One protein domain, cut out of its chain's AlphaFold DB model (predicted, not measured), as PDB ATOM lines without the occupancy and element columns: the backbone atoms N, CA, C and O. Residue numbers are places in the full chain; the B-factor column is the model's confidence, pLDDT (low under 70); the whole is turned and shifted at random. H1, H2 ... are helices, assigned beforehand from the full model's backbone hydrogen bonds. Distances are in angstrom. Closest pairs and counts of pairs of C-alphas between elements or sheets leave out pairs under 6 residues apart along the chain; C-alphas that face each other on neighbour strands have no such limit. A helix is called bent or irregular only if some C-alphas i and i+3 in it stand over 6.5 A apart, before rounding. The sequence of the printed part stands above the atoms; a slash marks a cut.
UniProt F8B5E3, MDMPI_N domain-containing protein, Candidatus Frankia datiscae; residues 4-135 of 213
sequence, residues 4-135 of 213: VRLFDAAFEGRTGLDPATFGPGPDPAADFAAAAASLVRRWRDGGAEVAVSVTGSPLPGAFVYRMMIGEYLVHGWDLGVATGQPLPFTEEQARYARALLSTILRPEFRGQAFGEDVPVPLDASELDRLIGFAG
ATOM      1  N   VAL A   4     109.100 124.868 109.690       90.69
ATOM      2  CA  VAL A   4     108.926 126.329 109.817       90.69
ATOM      3  C   VAL A   4     107.692 126.839 109.070       90.69
ATOM      4  O   VAL A   4     106.939 127.652 109.596       90.69
ATOM      5  N   ARG A   5     107.429 126.300 107.875       92.06
ATOM      6  CA  ARG A   5     106.259 126.666 107.068       92.06
ATOM      7  C   ARG A   5     104.969 126.098 107.643       92.06
ATOM      8  O   ARG A   5     103.927 126.725 107.496       92.06
ATOM      9  N   LEU A   6     105.031 124.934 108.290       91.75
ATOM     10  CA  LEU A   6     103.890 124.382 109.013       91.75
ATOM     11  C   LEU A   6     103.531 125.251 110.220       91.75
ATOM     12  O   LEU A   6     102.356 125.539 110.427       91.75
ATOM     13  N   PHE A   7     104.522 125.703 110.989       93.62
ATOM     14  CA  PHE A   7     104.276 126.605 112.110       93.62
ATOM     15  C   PHE A   7     103.701 127.938 111.647       93.62
ATOM     16  O   PHE A   7     102.667 128.349 112.163       93.62
ATOM     17  N   ASP A   8     104.311 128.576 110.647       94.81
ATOM     18  CA  ASP A   8     103.826 129.857 110.114       94.81
ATOM     19  C   ASP A   8     102.369 129.746 109.639       94.81
ATOM     20  O   ASP A   8     101.504 130.516 110.048       94.81
ATOM     21  N   ALA A   9     102.065 128.678 108.906       93.50
ATOM     22  CA  ALA A   9     100.714 128.320 108.506       93.50
ATOM     23  C   ALA A   9      99.729 128.125 109.666       93.50
ATOM     24  O   ALA A   9      98.560 128.490 109.552       93.50
ATOM     25  N   ALA A  10     100.160 127.510 110.764       94.00
ATOM     26  CA  ALA A  10      99.312 127.337 111.935       94.00
ATOM     27  C   ALA A  10      99.021 128.695 112.598       94.00
ATOM     28  O   ALA A  10      97.884 128.965 112.981       94.00
ATOM     29  N   PHE A  11     100.017 129.586 112.665       95.12
ATOM     30  CA  PHE A  11      99.852 130.960 113.151       95.12
ATOM     31  C   PHE A  11      99.067 131.873 112.189       95.12
ATOM     32  O   PHE A  11      98.594 132.934 112.597       95.12
ATOM     33  N   GLU A  12      98.874 131.468 110.935       93.38
ATOM     34  CA  GLU A  12      97.882 132.048 110.016       93.38
ATOM     35  C   GLU A  12      96.444 131.598 110.318       93.38
ATOM     36  O   GLU A  12      95.505 132.060 109.673       93.38
ATOM     37  N   GLY A  13      96.256 130.702 111.289       91.00
ATOM     38  CA  GLY A  13      94.956 130.143 111.649       91.00
ATOM     39  C   GLY A  13      94.538 128.951 110.788       91.00
ATOM     40  O   GLY A  13      93.391 128.510 110.879       91.00
ATOM     41  N   ARG A  14      95.435 128.403 109.953       90.69
ATOM     42  CA  ARG A  14      95.134 127.183 109.193       90.69
ATOM     43  C   ARG A  14      95.075 125.984 110.139       90.69
ATOM     44  O   ARG A  14      95.893 125.849 111.045       90.69
ATOM     45  N   THR A  15      94.117 125.095 109.902       88.38
ATOM     46  CA  THR A  15      93.886 123.878 110.692       88.38
ATOM     47  C   THR A  15      93.903 122.643 109.790       88.38
ATOM     48  O   THR A  15      93.909 122.766 108.566       88.38
ATOM     49  N   GLY A  16      93.961 121.443 110.381       84.31
ATOM     50  CA  GLY A  16      94.015 120.191 109.610       84.31
ATOM     51  C   GLY A  16      95.284 120.051 108.762       84.31
ATOM     52  O   GLY A  16      95.250 119.448 107.694       84.31
ATOM     53  N   LEU A  17      96.388 120.654 109.214       87.31
ATOM     54  CA  LEU A  17      97.663 120.632 108.510       87.31
ATOM     55  C   LEU A  17      98.254 119.219 108.534       87.31
ATOM     56  O   LEU A  17      98.474 118.660 109.606       87.31
ATOM     57  N   ASP A  18      98.546 118.670 107.356       86.75
ATOM     58  CA  ASP A  18      99.344 117.454 107.217       86.75
ATOM     59  C   ASP A  18     100.826 117.838 107.052       86.75
ATOM     60  O   ASP A  18     101.190 118.439 106.031       86.75
ATOM     61  N   PRO A  19     101.700 117.495 108.016       82.94
ATOM     62  CA  PRO A  19     103.120 117.805 107.940       82.94
ATOM     63  C   PRO A  19     103.818 117.248 106.690       82.94
ATOM     64  O   PRO A  19     104.736 117.891 106.171       82.94
ATOM     65  N   ALA A  20     103.346 116.123 106.140       84.88
ATOM     66  CA  ALA A  20     103.901 115.530 104.924       84.88
ATOM     67  C   ALA A  20     103.720 116.423 103.682       84.88
ATOM     68  O   ALA A  20     104.512 116.342 102.742       84.88
ATOM     69  N   THR A  21     102.733 117.327 103.689       86.62
ATOM     70  CA  THR A  21     102.469 118.250 102.571       86.62
ATOM     71  C   THR A  21     103.439 119.432 102.516       86.62
ATOM     72  O   THR A  21     103.559 120.097 101.485       86.62
ATOM     73  N   PHE A  22     104.192 119.684 103.590       84.00
ATOM     74  CA  PHE A  22     105.187 120.752 103.643       84.00
ATOM     75  C   PHE A  22     106.537 120.253 103.118       84.00
ATOM     76  O   PHE A  22     107.494 120.081 103.868       84.00
ATOM     77  N   GLY A  23     106.630 120.000 101.814       81.06
ATOM     78  CA  GLY A  23     107.899 119.708 101.140       81.06
ATOM     79  C   GLY A  23     108.818 120.937 101.021       81.06
ATOM     80  O   GLY A  23     108.356 122.069 101.192       81.06
ATOM     81  N   PRO A  24     110.122 120.738 100.738       81.12
ATOM     82  CA  PRO A  24     110.986 121.834 100.304       81.12
ATOM     83  C   PRO A  24     110.453 122.424  98.990       81.12
ATOM     84  O   PRO A  24     110.121 121.673  98.071       81.12
ATOM     85  N   GLY A  25     110.341 123.752  98.908       84.06
ATOM     86  CA  GLY A  25     110.041 124.443  97.657       84.06
ATOM     87  C   GLY A  25     111.260 124.515  96.726       84.06
ATOM     88  O   GLY A  25     112.289 123.892  96.996       84.06
ATOM     89  N   PRO A  26     111.168 125.273  95.617       89.56
ATOM     90  CA  PRO A  26     112.273 125.428  94.667       89.56
ATOM     91  C   PRO A  26     113.490 126.146  95.274       89.56
ATOM     92  O   PRO A  26     114.605 125.934  94.806       89.56
ATOM     93  N   ASP A  27     113.281 126.956  96.316       93.38
ATOM     94  CA  ASP A  27     114.336 127.584  97.113       93.38
ATOM     95  C   ASP A  27     114.053 127.384  98.615       93.38
ATOM     96  O   ASP A  27     113.408 128.218  99.257       93.38
ATOM     97  N   PRO A  28     114.517 126.265  99.202       90.06
ATOM     98  CA  PRO A  28     114.249 125.942 100.602       90.06
ATOM     99  C   PRO A  28     114.843 126.950 101.593       90.06
ATOM    100  O   PRO A  28     114.318 127.103 102.696       90.06
ATOM    101  N   ALA A  29     115.935 127.625 101.222       90.19
ATOM    102  CA  ALA A  29     116.583 128.607 102.081       90.19
ATOM    103  C   ALA A  29     115.765 129.903 102.138       90.19
ATOM    104  O   ALA A  29     115.502 130.415 103.229       90.19
ATOM    105  N   ALA A  30     115.307 130.398 100.983       93.00
ATOM    106  CA  ALA A  30     114.419 131.555 100.924       93.00
ATOM    107  C   ALA A  30     113.072 131.273 101.608       93.00
ATOM    108  O   ALA A  30     112.599 132.097 102.392       93.00
ATOM    109  N   ASP A  31     112.498 130.088 101.378       92.19
ATOM    110  CA  ASP A  31     111.261 129.639 102.022       92.19
ATOM    111  C   ASP A  31     111.383 129.625 103.552       92.19
ATOM    112  O   ASP A  31     110.490 130.099 104.262       92.19
ATOM    113  N   PHE A  32     112.501 129.102 104.072       91.50
ATOM    114  CA  PHE A  32     112.778 129.094 105.504       91.50
ATOM    115  C   PHE A  32     112.896 130.517 106.054       91.50
ATOM    116  O   PHE A  32     112.249 130.843 107.050       91.50
ATOM    117  N   ALA A  33     113.687 131.374 105.400       93.75
ATOM    118  CA  ALA A  33     113.910 132.748 105.842       93.75
ATOM    119  C   ALA A  33     112.607 133.564 105.871       93.75
ATOM    120  O   ALA A  33     112.353 134.291 106.833       93.75
ATOM    121  N   ALA A  34     111.756 133.407 104.855       95.19
ATOM    122  CA  ALA A  34     110.465 134.083 104.778       95.19
ATOM    123  C   ALA A  34     109.522 133.655 105.913       95.19
ATOM    124  O   ALA A  34     108.976 134.513 106.614       95.19
ATOM    125  N   ALA A  35     109.376 132.344 106.131       94.75
ATOM    126  CA  ALA A  35     108.518 131.806 107.184       94.75
ATOM    127  C   ALA A  35     109.043 132.164 108.586       94.75
ATOM    128  O   ALA A  35     108.277 132.601 109.443       94.75
ATOM    129  N   ALA A  36     110.358 132.080 108.816       95.00
ATOM    130  CA  ALA A  36     110.973 132.491 110.078       95.00
ATOM    131  C   ALA A  36     110.748 133.985 110.366       95.00
ATOM    132  O   ALA A  36     110.362 134.354 111.476       95.00
ATOM    133  N   ALA A  37     110.919 134.853 109.363       97.12
ATOM    134  CA  ALA A  37     110.656 136.283 109.512       97.12
ATOM    135  C   ALA A  37     109.175 136.574 109.807       97.12
ATOM    136  O   ALA A  37     108.872 137.464 110.601       97.12
ATOM    137  N   SER A  38     108.255 135.825 109.190       97.38
ATOM    138  CA  SER A  38     106.818 135.901 109.476       97.38
ATOM    139  C   SER A  38     106.505 135.528 110.925       97.38
ATOM    140  O   SER A  38     105.894 136.318 111.643       97.38
ATOM    141  N   LEU A  39     107.019 134.393 111.396       96.81
ATOM    142  CA  LEU A  39     106.855 133.927 112.775       96.81
ATOM    143  C   LEU A  39     107.395 134.929 113.806       96.81
ATOM    144  O   LEU A  39     106.738 135.195 114.808       96.81
ATOM    145  N   VAL A  40     108.553 135.543 113.546       96.88
ATOM    146  CA  VAL A  40     109.114 136.582 114.429       96.88
ATOM    147  C   VAL A  40     108.228 137.829 114.478       96.88
ATOM    148  O   VAL A  40     108.047 138.396 115.555       96.88
ATOM    149  N   ARG A  41     107.663 138.265 113.343       97.94
ATOM    150  CA  ARG A  41     106.696 139.377 113.332       97.94
ATOM    151  C   ARG A  41     105.460 139.026 114.156       97.94
ATOM    152  O   ARG A  41     105.120 139.760 115.071       97.94
ATOM    153  N   ARG A  42     104.874 137.849 113.929       96.88
ATOM    154  CA  ARG A  42     103.694 137.386 114.675       96.88
ATOM    155  C   ARG A  42     103.947 137.277 116.173       96.88
ATOM    156  O   ARG A  42     103.058 137.608 116.942       96.88
ATOM    157  N   TRP A  43     105.134 136.848 116.601       96.38
ATOM    158  CA  TRP A  43     105.503 136.865 118.020       96.38
ATOM    159  C   TRP A  43     105.401 138.280 118.601       96.38
ATOM    160  O   TRP A  43     104.784 138.468 119.644       96.38
ATOM    161  N   ARG A  44     105.977 139.269 117.907       97.25
ATOM    162  CA  ARG A  44     105.942 140.682 118.322       97.25
ATOM    163  C   ARG A  44     104.523 141.251 118.325       97.25
ATOM    164  O   ARG A  44     104.210 142.064 119.186       97.25
ATOM    165  N   ASP A  45     103.673 140.766 117.426       96.50
ATOM    166  CA  ASP A  45     102.287 141.210 117.261       96.50
ATOM    167  C   ASP A  45     101.284 140.443 118.157       96.50
ATOM    168  O   ASP A  45     100.085 140.431 117.882       96.50
ATOM    169  N   GLY A  46     101.746 139.783 119.226       96.25
ATOM    170  CA  GLY A  46     100.869 139.103 120.193       96.25
ATOM    171  C   GLY A  46     100.499 137.661 119.824       96.25
ATOM    172  O   GLY A  46      99.460 137.126 120.216       96.25
ATOM    173  N   GLY A  47     101.336 136.994 119.028       95.44
ATOM    174  CA  GLY A  47     101.145 135.591 118.671       95.44
ATOM    175  C   GLY A  47     101.332 134.629 119.849       95.44
ATOM    176  O   GLY A  47     100.966 133.462 119.740       95.44
ATOM    177  N   ALA A  48     101.911 135.061 120.971       95.88
ATOM    178  CA  ALA A  48     102.076 134.207 122.145       95.88
ATOM    179  C   ALA A  48     100.735 133.952 122.864       95.88
ATOM    180  O   ALA A  48     100.549 132.906 123.492       95.88
ATOM    181  N   GLU A  49      99.800 134.890 122.729       95.94
ATOM    182  CA  GLU A  49      98.515 134.962 123.414       95.94
ATOM    183  C   GLU A  49      97.393 134.230 122.663       95.94
ATOM    184  O   GLU A  49      96.332 133.970 123.234       95.94
ATOM    185  N   VAL A  50      97.610 133.872 121.395       93.81
ATOM    186  CA  VAL A  50      96.599 133.207 120.560       93.81
ATOM    187  C   VAL A  50      96.677 131.686 120.676       93.81
ATOM    188  O   VAL A  50      97.729 131.118 120.963       93.81
ATOM    189  N   ALA A  51      95.561 130.998 120.429       94.25
ATOM    190  CA  ALA A  51      95.544 129.543 120.311       94.25
ATOM    191  C   ALA A  51      95.892 129.113 118.876       94.25
ATOM    192  O   ALA A  51      95.387 129.688 117.914       94.25
ATOM    193  N   VAL A  52      96.737 128.089 118.737       94.12
ATOM    194  CA  VAL A  52      97.314 127.644 117.460       94.12
ATOM    195  C   VAL A  52      97.194 126.131 117.318       94.12
ATOM    196  O   VAL A  52      97.570 125.385 118.220       94.12
ATOM    197  N   SER A  53      96.712 125.664 116.169       90.19
ATOM    198  CA  SER A  53      96.542 124.236 115.875       90.19
ATOM    199  C   SER A  53      97.652 123.719 114.962       90.19
ATOM    200  O   SER A  53      97.544 123.788 113.742       90.19
ATOM    201  N   VAL A  54      98.710 123.160 115.554       82.69
ATOM    202  CA  VAL A  54      99.838 122.555 114.815       82.69
ATOM    203  C   VAL A  54      99.552 121.093 114.447       82.69
ATOM    204  O   VAL A  54      99.809 120.680 113.322       82.69
ATOM    205  N   THR A  55      98.993 120.313 115.380       71.88
ATOM    206  CA  THR A  55      98.764 118.858 115.242       71.88
ATOM    207  C   THR A  55      97.321 118.460 115.573       71.88
ATOM    208  O   THR A  55      97.053 117.420 116.172       71.88
ATOM    209  N   GLY A  56      96.363 119.310 115.194       77.19
ATOM    210  CA  GLY A  56      94.934 119.111 115.444       77.19
ATOM    211  C   GLY A  56      94.416 120.037 116.541       77.19
ATOM    212  O   GLY A  56      93.894 121.113 116.240       77.19
ATOM    213  N   SER A  57      94.567 119.641 117.805       82.06
ATOM    214  CA  SER A  57      94.040 120.415 118.938       82.06
ATOM    215  C   SER A  57      94.748 121.768 119.107       82.06
ATOM    216  O   SER A  57      95.972 121.827 118.962       82.06
ATOM    217  N   PRO A  58      94.016 122.847 119.449       89.25
ATOM    218  CA  PRO A  58      94.626 124.140 119.735       89.25
ATOM    219  C   PRO A  58      95.560 124.078 120.949       89.25
ATOM    220  O   PRO A  58      95.206 123.535 121.998       89.25
ATOM    221  N   LEU A  59      96.739 124.674 120.812       91.31
ATOM    222  CA  LEU A  59      97.742 124.863 121.858       91.31
ATOM    223  C   LEU A  59      97.964 126.363 122.094       91.31
ATOM    224  O   LEU A  59      97.818 127.145 121.154       91.31
ATOM    225  N   PRO A  60      98.352 126.797 123.307       94.06
ATOM    226  CA  PRO A  60      98.774 128.180 123.521       94.06
ATOM    227  C   PRO A  60      99.945 128.542 122.594       94.06
ATOM    228  O   PRO A  60     100.927 127.800 122.529       94.06
ATOM    229  N   GLY A  61      99.883 129.684 121.910       94.94
ATOM    230  CA  GLY A  61     100.911 130.130 120.967       94.94
ATOM    231  C   GLY A  61     102.290 130.212 121.616       94.94
ATOM    232  O   GLY A  61     103.266 129.712 121.063       94.94
ATOM    233  N   ALA A  62     102.359 130.705 122.857       94.19
ATOM    234  CA  ALA A  62     103.576 130.699 123.665       94.19
ATOM    235  C   ALA A  62     104.209 129.302 123.781       94.19
ATOM    236  O   ALA A  62     105.427 129.169 123.729       94.19
ATOM    237  N   PHE A  63     103.405 128.244 123.910       91.62
ATOM    238  CA  PHE A  63     103.918 126.875 123.947       91.62
ATOM    239  C   PHE A  63     104.482 126.444 122.586       91.62
ATOM    240  O   PHE A  63     105.558 125.849 122.537       91.62
ATOM    241  N   VAL A  64     103.812 126.797 121.486       93.00
ATOM    242  CA  VAL A  64     104.280 126.494 120.123       93.00
ATOM    243  C   VAL A  64     105.611 127.192 119.822       93.00
ATOM    244  O   VAL A  64     106.542 126.537 119.362       93.00
ATOM    245  N   TYR A  65     105.756 128.476 120.160       94.12
ATOM    246  CA  TYR A  65     107.028 129.191 119.992       94.12
ATOM    247  C   TYR A  65     108.167 128.571 120.796       94.12
ATOM    248  O   TYR A  65     109.287 128.459 120.303       94.12
ATOM    249  N   ARG A  66     107.887 128.123 122.023       91.31
ATOM    250  CA  ARG A  66     108.881 127.404 122.823       91.31
ATOM    251  C   ARG A  66     109.302 126.119 122.126       91.31
ATOM    252  O   ARG A  66     110.497 125.886 121.986       91.31
ATOM    253  N   MET A  67     108.345 125.323 121.650       88.12
ATOM    254  CA  MET A  67     108.626 124.081 120.923       88.12
ATOM    255  C   MET A  67     109.554 124.327 119.725       88.12
ATOM    256  O   MET A  67     110.543 123.616 119.571       88.12
ATOM    257  N   MET A  68     109.314 125.396 118.959       90.56
ATOM    258  CA  MET A  68     110.165 125.786 117.830       90.56
ATOM    259  C   MET A  68     111.629 126.031 118.224       90.56
ATOM    260  O   MET A  68     112.522 125.713 117.445       90.56
ATOM    261  N   ILE A  69     111.905 126.548 119.428       90.38
ATOM    262  CA  ILE A  69     113.285 126.723 119.917       90.38
ATOM    263  C   ILE A  69     113.987 125.364 120.032       90.38
ATOM    264  O   ILE A  69     115.119 125.224 119.573       90.38
ATOM    265  N   GLY A  70     113.318 124.358 120.607       89.12
ATOM    266  CA  GLY A  70     113.863 123.001 120.716       89.12
ATOM    267  C   GLY A  70     114.132 122.372 119.348       89.12
ATOM    268  O   GLY A  70     115.237 121.888 119.101       89.12
ATOM    269  N   GLU A  71     113.154 122.465 118.444       89.31
ATOM    270  CA  GLU A  71     113.260 121.977 117.062       89.31
ATOM    271  C   GLU A  71     114.452 122.605 116.322       89.31
ATOM    272  O   GLU A  71     115.250 121.898 115.708       89.31
ATOM    273  N   TYR A  72     114.624 123.929 116.397       90.50
ATOM    274  CA  TYR A  72     115.681 124.613 115.647       90.50
ATOM    275  C   TYR A  72     117.072 124.457 116.241       90.50
ATOM    276  O   TYR A  72     118.032 124.439 115.476       90.50
ATOM    277  N   LEU A  73     117.217 124.324 117.560       94.12
ATOM    278  CA  LEU A  73     118.535 124.067 118.139       94.12
ATOM    279  C   LEU A  73     119.031 122.664 117.780       94.12
ATOM    280  O   LEU A  73     120.168 122.516 117.340       94.12
ATOM    281  N   VAL A  74     118.174 121.649 117.910       94.44
ATOM    282  CA  VAL A  74     118.551 120.261 117.612       94.44
ATOM    283  C   VAL A  74     118.770 120.064 116.109       94.44
ATOM    284  O   VAL A  74     119.818 119.575 115.699       94.44
ATOM    285  N   HIS A  75     117.836 120.502 115.264       92.00
ATOM    286  CA  HIS A  75     117.976 120.327 113.814       92.00
ATOM    287  C   HIS A  75     118.956 121.311 113.174       92.00
ATOM    288  O   HIS A  75     119.572 121.005 112.153       92.00
ATOM    289  N   GLY A  76     119.143 122.485 113.774       92.69
ATOM    290  CA  GLY A  76     120.212 123.400 113.396       92.69
ATOM    291  C   GLY A  76     121.589 122.818 113.711       92.69
ATOM    292  O   GLY A  76     122.499 122.977 112.901       92.69
ATOM    293  N   TRP A  77     121.730 122.087 114.825       95.88
ATOM    294  CA  TRP A  77     122.939 121.315 115.114       95.88
ATOM    295  C   TRP A  77     123.167 120.219 114.069       95.88
ATOM    296  O   TRP A  77     124.256 120.169 113.499       95.88
ATOM    297  N   ASP A  78     122.134 119.433 113.729       94.56
ATOM    298  CA  ASP A  78     122.223 118.383 112.699       94.56
ATOM    299  C   ASP A  78     122.785 118.942 111.380       94.56
ATOM    300  O   ASP A  78     123.747 118.418 110.813       94.56
ATOM    301  N   LEU A  79     122.204 120.048 110.905       92.31
ATOM    302  CA  LEU A  79     122.622 120.705 109.668       92.31
ATOM    303  C   LEU A  79     124.013 121.326 109.787       92.31
ATOM    304  O   LEU A  79     124.820 121.188 108.867       92.31
ATOM    305  N   GLY A  80     124.294 122.011 110.896       94.56
ATOM    306  CA  GLY A  80     125.565 122.688 111.120       94.56
ATOM    307  C   GLY A  80     126.731 121.710 111.112       94.56
ATOM    308  O   GLY A  80     127.673 121.889 110.342       94.56
ATOM    309  N   VAL A  81     126.622 120.615 111.869       95.62
ATOM    310  CA  VAL A  81     127.661 119.581 111.914       95.62
ATOM    311  C   VAL A  81     127.788 118.868 110.568       95.62
ATOM    312  O   VAL A  81     128.900 118.728 110.061       95.62
ATOM    313  N   ALA A  82     126.676 118.491 109.926       94.75
ATOM    314  CA  ALA A  82     126.713 117.791 108.639       94.75
ATOM    315  C   ALA A  82     127.328 118.623 107.501       94.75
ATOM    316  O   ALA A  82     127.862 118.064 106.542       94.75
ATOM    317  N   THR A  83     127.254 119.954 107.594       93.62
ATOM    318  CA  THR A  83     127.753 120.881 106.565       93.62
ATOM    319  C   THR A  83     129.028 121.623 106.967       93.62
ATOM    320  O   THR A  83     129.530 122.433 106.187       93.62
ATOM    321  N   GLY A  84     129.574 121.347 108.156       93.81
ATOM    322  CA  GLY A  84     130.764 122.018 108.683       93.81
ATOM    323  C   GLY A  84     130.568 123.517 108.946       93.81
ATOM    324  O   GLY A  84     131.530 124.279 108.882       93.81
ATOM    325  N   GLN A  85     129.333 123.954 109.193       93.44
ATOM    326  CA  GLN A  85     129.005 125.343 109.507       93.44
ATOM    327  C   GLN A  85     129.167 125.616 111.008       93.44
ATOM    328  O   GLN A  85     128.993 124.708 111.825       93.44
ATOM    329  N   PRO A  86     129.483 126.863 111.403       92.38
ATOM    330  CA  PRO A  86     129.571 127.220 112.810       92.38
ATOM    331  C   PRO A  86     128.214 127.064 113.507       92.38
ATOM    332  O   PRO A  86     127.163 127.321 112.920       92.38
ATOM    333  N   LEU A  87     128.257 126.700 114.787       92.81
ATOM    334  CA  LEU A  87     127.091 126.568 115.656       92.81
ATOM    335  C   LEU A  87     127.034 127.776 116.604       92.81
ATOM    336  O   LEU A  87     127.721 127.775 117.624       92.81
ATOM    337  N   PRO A  88     126.250 128.829 116.303       91.94
ATOM    338  CA  PRO A  88     126.224 130.060 117.098       91.94
ATOM    339  C   PRO A  88     125.339 129.949 118.356       91.94
ATOM    340  O   PRO A  88     124.856 130.963 118.861       91.94
ATOM    341  N   PHE A  89     125.063 128.734 118.837       93.75
ATOM    342  CA  PHE A  89     124.173 128.505 119.972       93.75
ATOM    343  C   PHE A  89     124.892 128.769 121.293       93.75
ATOM    344  O   PHE A  89     126.002 128.298 121.523       93.75
ATOM    345  N   THR A  90     124.236 129.509 122.178       95.69
ATOM    346  CA  THR A  90     124.743 129.792 123.525       95.69
ATOM    347  C   THR A  90     124.380 128.677 124.508       95.69
ATOM    348  O   THR A  90     123.360 128.001 124.358       95.69
ATOM    349  N   GLU A  91     125.164 128.552 125.581       95.94
ATOM    350  CA  GLU A  91     124.883 127.645 126.707       95.94
ATOM    351  C   GLU A  91     123.488 127.871 127.314       95.94
ATOM    352  O   GLU A  91     122.806 126.931 127.713       95.94
ATOM    353  N   GLU A  92     123.032 129.125 127.381       96.12
ATOM    354  CA  GLU A  92     121.705 129.465 127.902       96.12
ATOM    355  C   GLU A  92     120.585 128.945 126.998       96.12
ATOM    356  O   GLU A  92     119.647 128.311 127.487       96.12
ATOM    357  N   GLN A  93     120.701 129.153 125.683       94.88
ATOM    358  CA  GLN A  93     119.726 128.649 124.715       94.88
ATOM    359  C   GLN A  93     119.668 127.118 124.742       94.88
ATOM    360  O   GLN A  93     118.576 126.547 124.759       94.88
ATOM    361  N   ALA A  94     120.826 126.455 124.808       96.31
ATOM    362  CA  ALA A  94     120.901 125.001 124.881       96.31
ATOM    363  C   ALA A  94     120.264 124.452 126.167       96.31
ATOM    364  O   ALA A  94     119.425 123.548 126.112       96.31
ATOM    365  N   ARG A  95     120.568 125.060 127.321       96.12
ATOM    366  CA  ARG A  95     119.960 124.713 128.613       96.12
ATOM    367  C   ARG A  95     118.445 124.895 128.593       96.12
ATOM    368  O   ARG A  95     117.713 124.028 129.071       96.12
ATOM    369  N   TYR A  96     117.974 126.010 128.033       95.12
ATOM    370  CA  TYR A  96     116.552 126.308 127.900       95.12
ATOM    371  C   TYR A  96     115.838 125.267 127.031       95.12
ATOM    372  O   TYR A  96     114.818 124.710 127.442       95.12
ATOM    373  N   ALA A  97     116.393 124.971 125.853       94.56
ATOM    374  CA  ALA A  97     115.853 123.964 124.950       94.56
ATOM    375  C   ALA A  97     115.835 122.580 125.604       94.56
ATOM    376  O   ALA A  97     114.829 121.883 125.506       94.56
ATOM    377  N   ARG A  98     116.884 122.207 126.349       94.88
ATOM    378  CA  ARG A  98     116.935 120.925 127.063       94.88
ATOM    379  C   ARG A  98     115.847 120.841 128.123       94.88
ATOM    380  O   ARG A  98     115.102 119.868 128.143       94.88
ATOM    381  N   ALA A  99     115.708 121.876 128.953       93.62
ATOM    382  CA  ALA A  99     114.660 121.938 129.966       93.62
ATOM    383  C   ALA A  99     113.261 121.829 129.344       93.62
ATOM    384  O   ALA A  99     112.410 121.112 129.865       93.62
ATOM    385  N   LEU A 100     113.027 122.492 128.208       91.19
ATOM    386  CA  LEU A 100     111.776 122.366 127.473       91.19
ATOM    387  C   LEU A 100     111.571 120.946 126.933       91.19
ATOM    388  O   LEU A 100     110.519 120.361 127.191       91.19
ATOM    389  N   LEU A 101     112.547 120.390 126.211       90.00
ATOM    390  CA  LEU A 101     112.451 119.047 125.641       90.00
ATOM    391  C   LEU A 101     112.194 118.006 126.734       90.00
ATOM    392  O   LEU A 101     111.350 117.141 126.543       90.00
ATOM    393  N   SER A 102     112.797 118.141 127.917       89.88
ATOM    394  CA  SER A 102     112.515 117.263 129.062       89.88
ATOM    395  C   SER A 102     111.060 117.305 129.547       89.88
ATOM    396  O   SER A 102     110.606 116.349 130.170       89.88
ATOM    397  N   THR A 103     110.307 118.374 129.263       87.12
ATOM    398  CA  THR A 103     108.874 118.453 129.606       87.12
ATOM    399  C   THR A 103     107.949 117.865 128.542       87.12
ATOM    400  O   THR A 103     106.833 117.468 128.873       87.12
ATOM    401  N   ILE A 104     108.386 117.812 127.278       82.38
ATOM    402  CA  ILE A 104     107.529 117.433 126.142       82.38
ATOM    403  C   ILE A 104     107.900 116.078 125.528       82.38
ATOM    404  O   ILE A 104     107.018 115.368 125.044       82.38
ATOM    405  N   LEU A 105     109.175 115.684 125.580       84.50
ATOM    406  CA  LEU A 105     109.696 114.447 125.005       84.50
ATOM    407  C   LEU A 105     109.558 113.296 126.007       84.50
ATOM    408  O   LEU A 105     110.468 112.986 126.776       84.50
ATOM    409  N   ARG A 106     108.381 112.670 126.004       82.44
ATOM    410  CA  ARG A 106     108.096 111.455 126.776       82.44
ATOM    411  C   ARG A 106     108.709 110.215 126.111       82.44
ATOM    412  O   ARG A 106     108.924 110.248 124.898       82.44
ATOM    413  N   PRO A 107     108.945 109.115 126.853       82.38
ATOM    414  CA  PRO A 107     109.515 107.885 126.295       82.38
ATOM    415  C   PRO A 107     108.779 107.370 125.050       82.38
ATOM    416  O   PRO A 107     109.415 106.950 124.092       82.38
ATOM    417  N   GLU A 108     107.449 107.491 125.010       81.94
ATOM    418  CA  GLU A 108     106.628 107.031 123.876       81.94
ATOM    419  C   GLU A 108     106.850 107.826 122.575       81.94
ATOM    420  O   GLU A 108     106.369 107.426 121.516       81.94
ATOM    421  N   PHE A 109     107.536 108.971 122.645       79.06
ATOM    422  CA  PHE A 109     107.849 109.824 121.496       79.06
ATOM    423  C   PHE A 109     109.271 109.641 120.965       79.06
ATOM    424  O   PHE A 109     109.634 110.272 119.971       79.06
ATOM    425  N   ARG A 110     110.080 108.793 121.609       86.50
ATOM    426  CA  ARG A 110     111.414 108.434 121.122       86.50
ATOM    427  C   ARG A 110     111.330 107.382 120.009       86.50
ATOM    428  O   ARG A 110     110.326 106.689 119.855       86.50
ATOM    429  N   GLY A 111     112.384 107.301 119.195       79.25
ATOM    430  CA  GLY A 111     112.493 106.375 118.057       79.25
ATOM    431  C   GLY A 111     112.091 106.964 116.699       79.25
ATOM    432  O   GLY A 111     112.057 106.239 115.707       79.25
ATOM    433  N   GLN A 112     111.799 108.267 116.641       75.31
ATOM    434  CA  GLN A 112     111.549 109.008 115.396       75.31
ATOM    435  C   GLN A 112     112.555 110.162 115.250       75.31
ATOM    436  O   GLN A 112     113.751 109.915 115.150       75.31
ATOM    437  N   ALA A 113     112.103 111.423 115.265       77.75
ATOM    438  CA  ALA A 113     112.968 112.609 115.164       77.75
ATOM    439  C   ALA A 113     113.942 112.775 116.356       77.75
ATOM    440  O   ALA A 113     114.966 113.461 116.245       77.75
ATOM    441  N   PHE A 114     113.630 112.123 117.480       86.88
ATOM    442  CA  PHE A 114     114.450 112.056 118.686       86.88
ATOM    443  C   PHE A 114     114.773 110.593 119.013       86.88
ATOM    444  O   PHE A 114     113.868 109.753 119.074       86.88
ATOM    445  N   GLY A 115     116.061 110.294 119.194       89.31
ATOM    446  CA  GLY A 115     116.560 108.957 119.530       89.31
ATOM    447  C   GLY A 115     116.438 108.640 121.021       89.31
ATOM    448  O   GLY A 115     115.860 109.417 121.779       89.31
ATOM    449  N   GLU A 116     116.995 107.509 121.450       92.38
ATOM    450  CA  GLU A 116     117.210 107.217 122.876       92.38
ATOM    451  C   GLU A 116     118.238 108.168 123.479       92.38
ATOM    452  O   GLU A 116     119.152 108.581 122.777       92.38
ATOM    453  N   ASP A 117     118.095 108.506 124.763       91.88
ATOM    454  CA  ASP A 117     119.039 109.394 125.454       91.88
ATOM    455  C   ASP A 117     120.468 108.826 125.376       91.88
ATOM    456  O   ASP A 117     120.717 107.681 125.763       91.88
ATOM    457  N   VAL A 118     121.393 109.625 124.844       95.38
ATOM    458  CA  VAL A 118     122.812 109.287 124.732       95.38
ATOM    459  C   VAL A 118     123.537 109.906 125.928       95.38
ATOM    460  O   VAL A 118     123.607 111.136 126.027       95.38
ATOM    461  N   PRO A 119     124.106 109.090 126.838       94.94
ATOM    462  CA  PRO A 119     124.822 109.604 127.996       94.94
ATOM    463  C   PRO A 119     126.003 110.486 127.589       94.94
ATOM    464  O   PRO A 119     126.841 110.086 126.782       94.94
ATOM    465  N   VAL A 120     126.108 111.655 128.218       96.94
ATOM    466  CA  VAL A 120     127.247 112.569 128.071       96.94
ATOM    467  C   VAL A 120     127.921 112.816 129.426       96.94
ATOM    468  O   VAL A 120     127.270 112.670 130.466       96.94
ATOM    469  N   PRO A 121     129.212 113.195 129.453       95.94
ATOM    470  CA  PRO A 121     129.903 113.555 130.687       95.94
ATOM    471  C   PRO A 121     129.182 114.637 131.504       95.94
ATOM    472  O   PRO A 121     128.537 115.540 130.970       95.94
ATOM    473  N   LEU A 122     129.316 114.570 132.831       90.25
ATOM    474  CA  LEU A 122     128.684 115.521 133.755       90.25
ATOM    475  C   LEU A 122     129.278 116.930 133.706       90.25
ATOM    476  O   LEU A 122     128.712 117.825 134.329       90.25
ATOM    477  N   ASP A 123     130.386 117.129 133.007       94.88
ATOM    478  CA  ASP A 123     131.053 118.400 132.729       94.88
ATOM    479  C   ASP A 123     130.915 118.826 131.256       94.88
ATOM    480  O   ASP A 123     131.436 119.872 130.877       94.88
ATOM    481  N   ALA A 124     130.163 118.071 130.442       97.06
ATOM    482  CA  ALA A 124     129.873 118.429 129.057       97.06
ATOM    483  C   ALA A 124     129.097 119.754 128.961       97.06
ATOM    484  O   ALA A 124     128.354 120.122 129.891       97.06
ATOM    485  N   SER A 125     129.238 120.430 127.816       97.00
ATOM    486  CA  SER A 125     128.509 121.665 127.506       97.00
ATOM    487  C   SER A 125     126.990 121.444 127.553       97.00
ATOM    488  O   SER A 125     126.501 120.319 127.412       97.00
ATOM    489  N   GLU A 126     126.198 122.499 127.753       97.25
ATOM    490  CA  GLU A 126     124.735 122.375 127.696       97.25
ATOM    491  C   GLU A 126     124.265 122.007 126.287       97.25
ATOM    492  O   GLU A 126     123.237 121.338 126.154       97.25
ATOM    493  N   LEU A 127     125.021 122.387 125.249       96.69
ATOM    494  CA  LEU A 127     124.756 121.947 123.882       96.69
ATOM    495  C   LEU A 127     124.926 120.430 123.765       96.69
ATOM    496  O   LEU A 127     123.989 119.761 123.344       96.69
ATOM    497  N   ASP A 128     126.041 119.864 124.227       97.44
ATOM    498  CA  ASP A 128     126.257 118.412 124.181       97.44
ATOM    499  C   ASP A 128     125.191 117.656 124.976       97.44
ATOM    500  O   ASP A 128     124.676 116.640 124.518       97.44
ATOM    501  N   ARG A 129     124.783 118.174 126.142       97.56
ATOM    502  CA  ARG A 129     123.687 117.586 126.929       97.56
ATOM    503  C   ARG A 129     122.346 117.656 126.225       97.56
ATOM    504  O   ARG A 129     121.552 116.732 126.365       97.56
ATOM    505  N   LEU A 130     122.052 118.751 125.526       96.38
ATOM    506  CA  LEU A 130     120.838 118.871 124.722       96.38
ATOM    507  C   LEU A 130     120.839 117.833 123.594       96.38
ATOM    508  O   LEU A 130     119.836 117.150 123.394       96.38
ATOM    509  N   ILE A 131     121.958 117.706 122.883       97.00
ATOM    510  CA  ILE A 131     122.121 116.791 121.750       97.00
ATOM    511  C   ILE A 131     122.073 115.330 122.210       97.00
ATOM    512  O   ILE A 131     121.318 114.542 121.634       97.00
ATOM    513  N   GLY A 132     122.753 115.001 123.311       96.69
ATOM    514  CA  GLY A 132     122.665 113.697 123.968       96.69
ATOM    515  C   GLY A 132     121.234 113.364 124.392       96.69
ATOM    516  O   GLY A 132     120.695 112.331 123.996       96.69
ATOM    517  N   PHE A 133     120.550 114.305 125.056       95.44
ATOM    518  CA  PHE A 133     119.145 114.143 125.446       95.44
ATOM    519  C   PHE A 133     118.209 113.943 124.242       95.44
ATOM    520  O   PHE A 133     117.227 113.199 124.332       95.44
ATOM    521  N   ALA A 134     118.503 114.588 123.109       94.75
ATOM    522  CA  ALA A 134     117.789 114.431 121.841       94.75
ATOM    523  C   ALA A 134     118.127 113.115 121.105       94.75
ATOM    524  O   ALA A 134     117.553 112.831 120.047       94.75
ATOM    525  N   GLY A 135     119.037 112.320 121.664       95.12
ATOM    526  CA  GLY A 135     119.442 111.001 121.201       95.12
ATOM    527  C   GLY A 135     120.434 110.992 120.050       95.12
ATOM    528  O   GLY A 135     120.389 110.109 119.194       95.12
TER     529      GLY A 135
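What this domain is: This is residues 4 to 135 of the 213 residues of the protein "MDMPI_N domain-containing protein" of Candidatus Frankia datiscae (UniProt F8B5E3). Two small lobes are joined by one long helix, H3, which runs from the first lobe into the second. H1 and H2 lie side by side in the first lobe, H4 and H5 side by side in the second, where H4 crosses H3 steeply. The printed part has 132 residues with five named helices, H1 to H5 in chain order, and no named strand, and its class is all helix. It is compact, with a radius of gyration of the C-alphas of 15.5 A and spans of 43 by 31 by 28 A.

Where its parts are: H3, the longest helix, covers residues 61 to 83, 31.8 A from C-alpha 61 at (100.911, 130.130, 120.967) to C-alpha 83. H4 is residues 91 to 104, 20.1 A, and H5 residues 126 to 133, 10.2 A, ending with C-alpha 133 at (119.145, 114.143, 125.446). H1 is residues 4 to 11, 10.7 A, from C-alpha 4 at (108.926, 126.329, 109.817). H2, residues 28 to 47, 24.3 A, is irregular: C-alphas 44 and 47 are 7.0 A apart.

How they stand to each other: H3 touches H4 with residues 66 to 73 alone, at a steep tilt of 61 degrees; their closest C-alphas, Gly 70 and Ala 97, are 4.8 A apart. H4 touches H5 at a shallow tilt of 26 degrees, the same way, closest at C-alphas Arg 98 and Leu 130, 5.0 A. H1 touches H2 at a shallow tilt of 30 degrees, the same way, closest at C-alphas Arg 5 and Ala 35, 5.6 A. Helix packing is mostly aligned, only just: 2 of these 3 pairs are at a shallow tilt. H2 and H3 are close but not clearly touching, with C-alphas Gly 47 and Gly 61 at 5.9 A. H1 and H2 are apart from H4 and H5. Every O i to N i+4 pair is within hydrogen-bond range in H1, H3 and H5, against 15 of 16 in H2 and 9 of 10 in H4.

The domain as a whole: The farthest C-alphas, Arg 14 and Asp 123, are 43.8 A apart. The printed part has no cut; the links H1 to H2, H2 to H3 and H4 to H5 are long. No printed residue is under 70 in pLDDT.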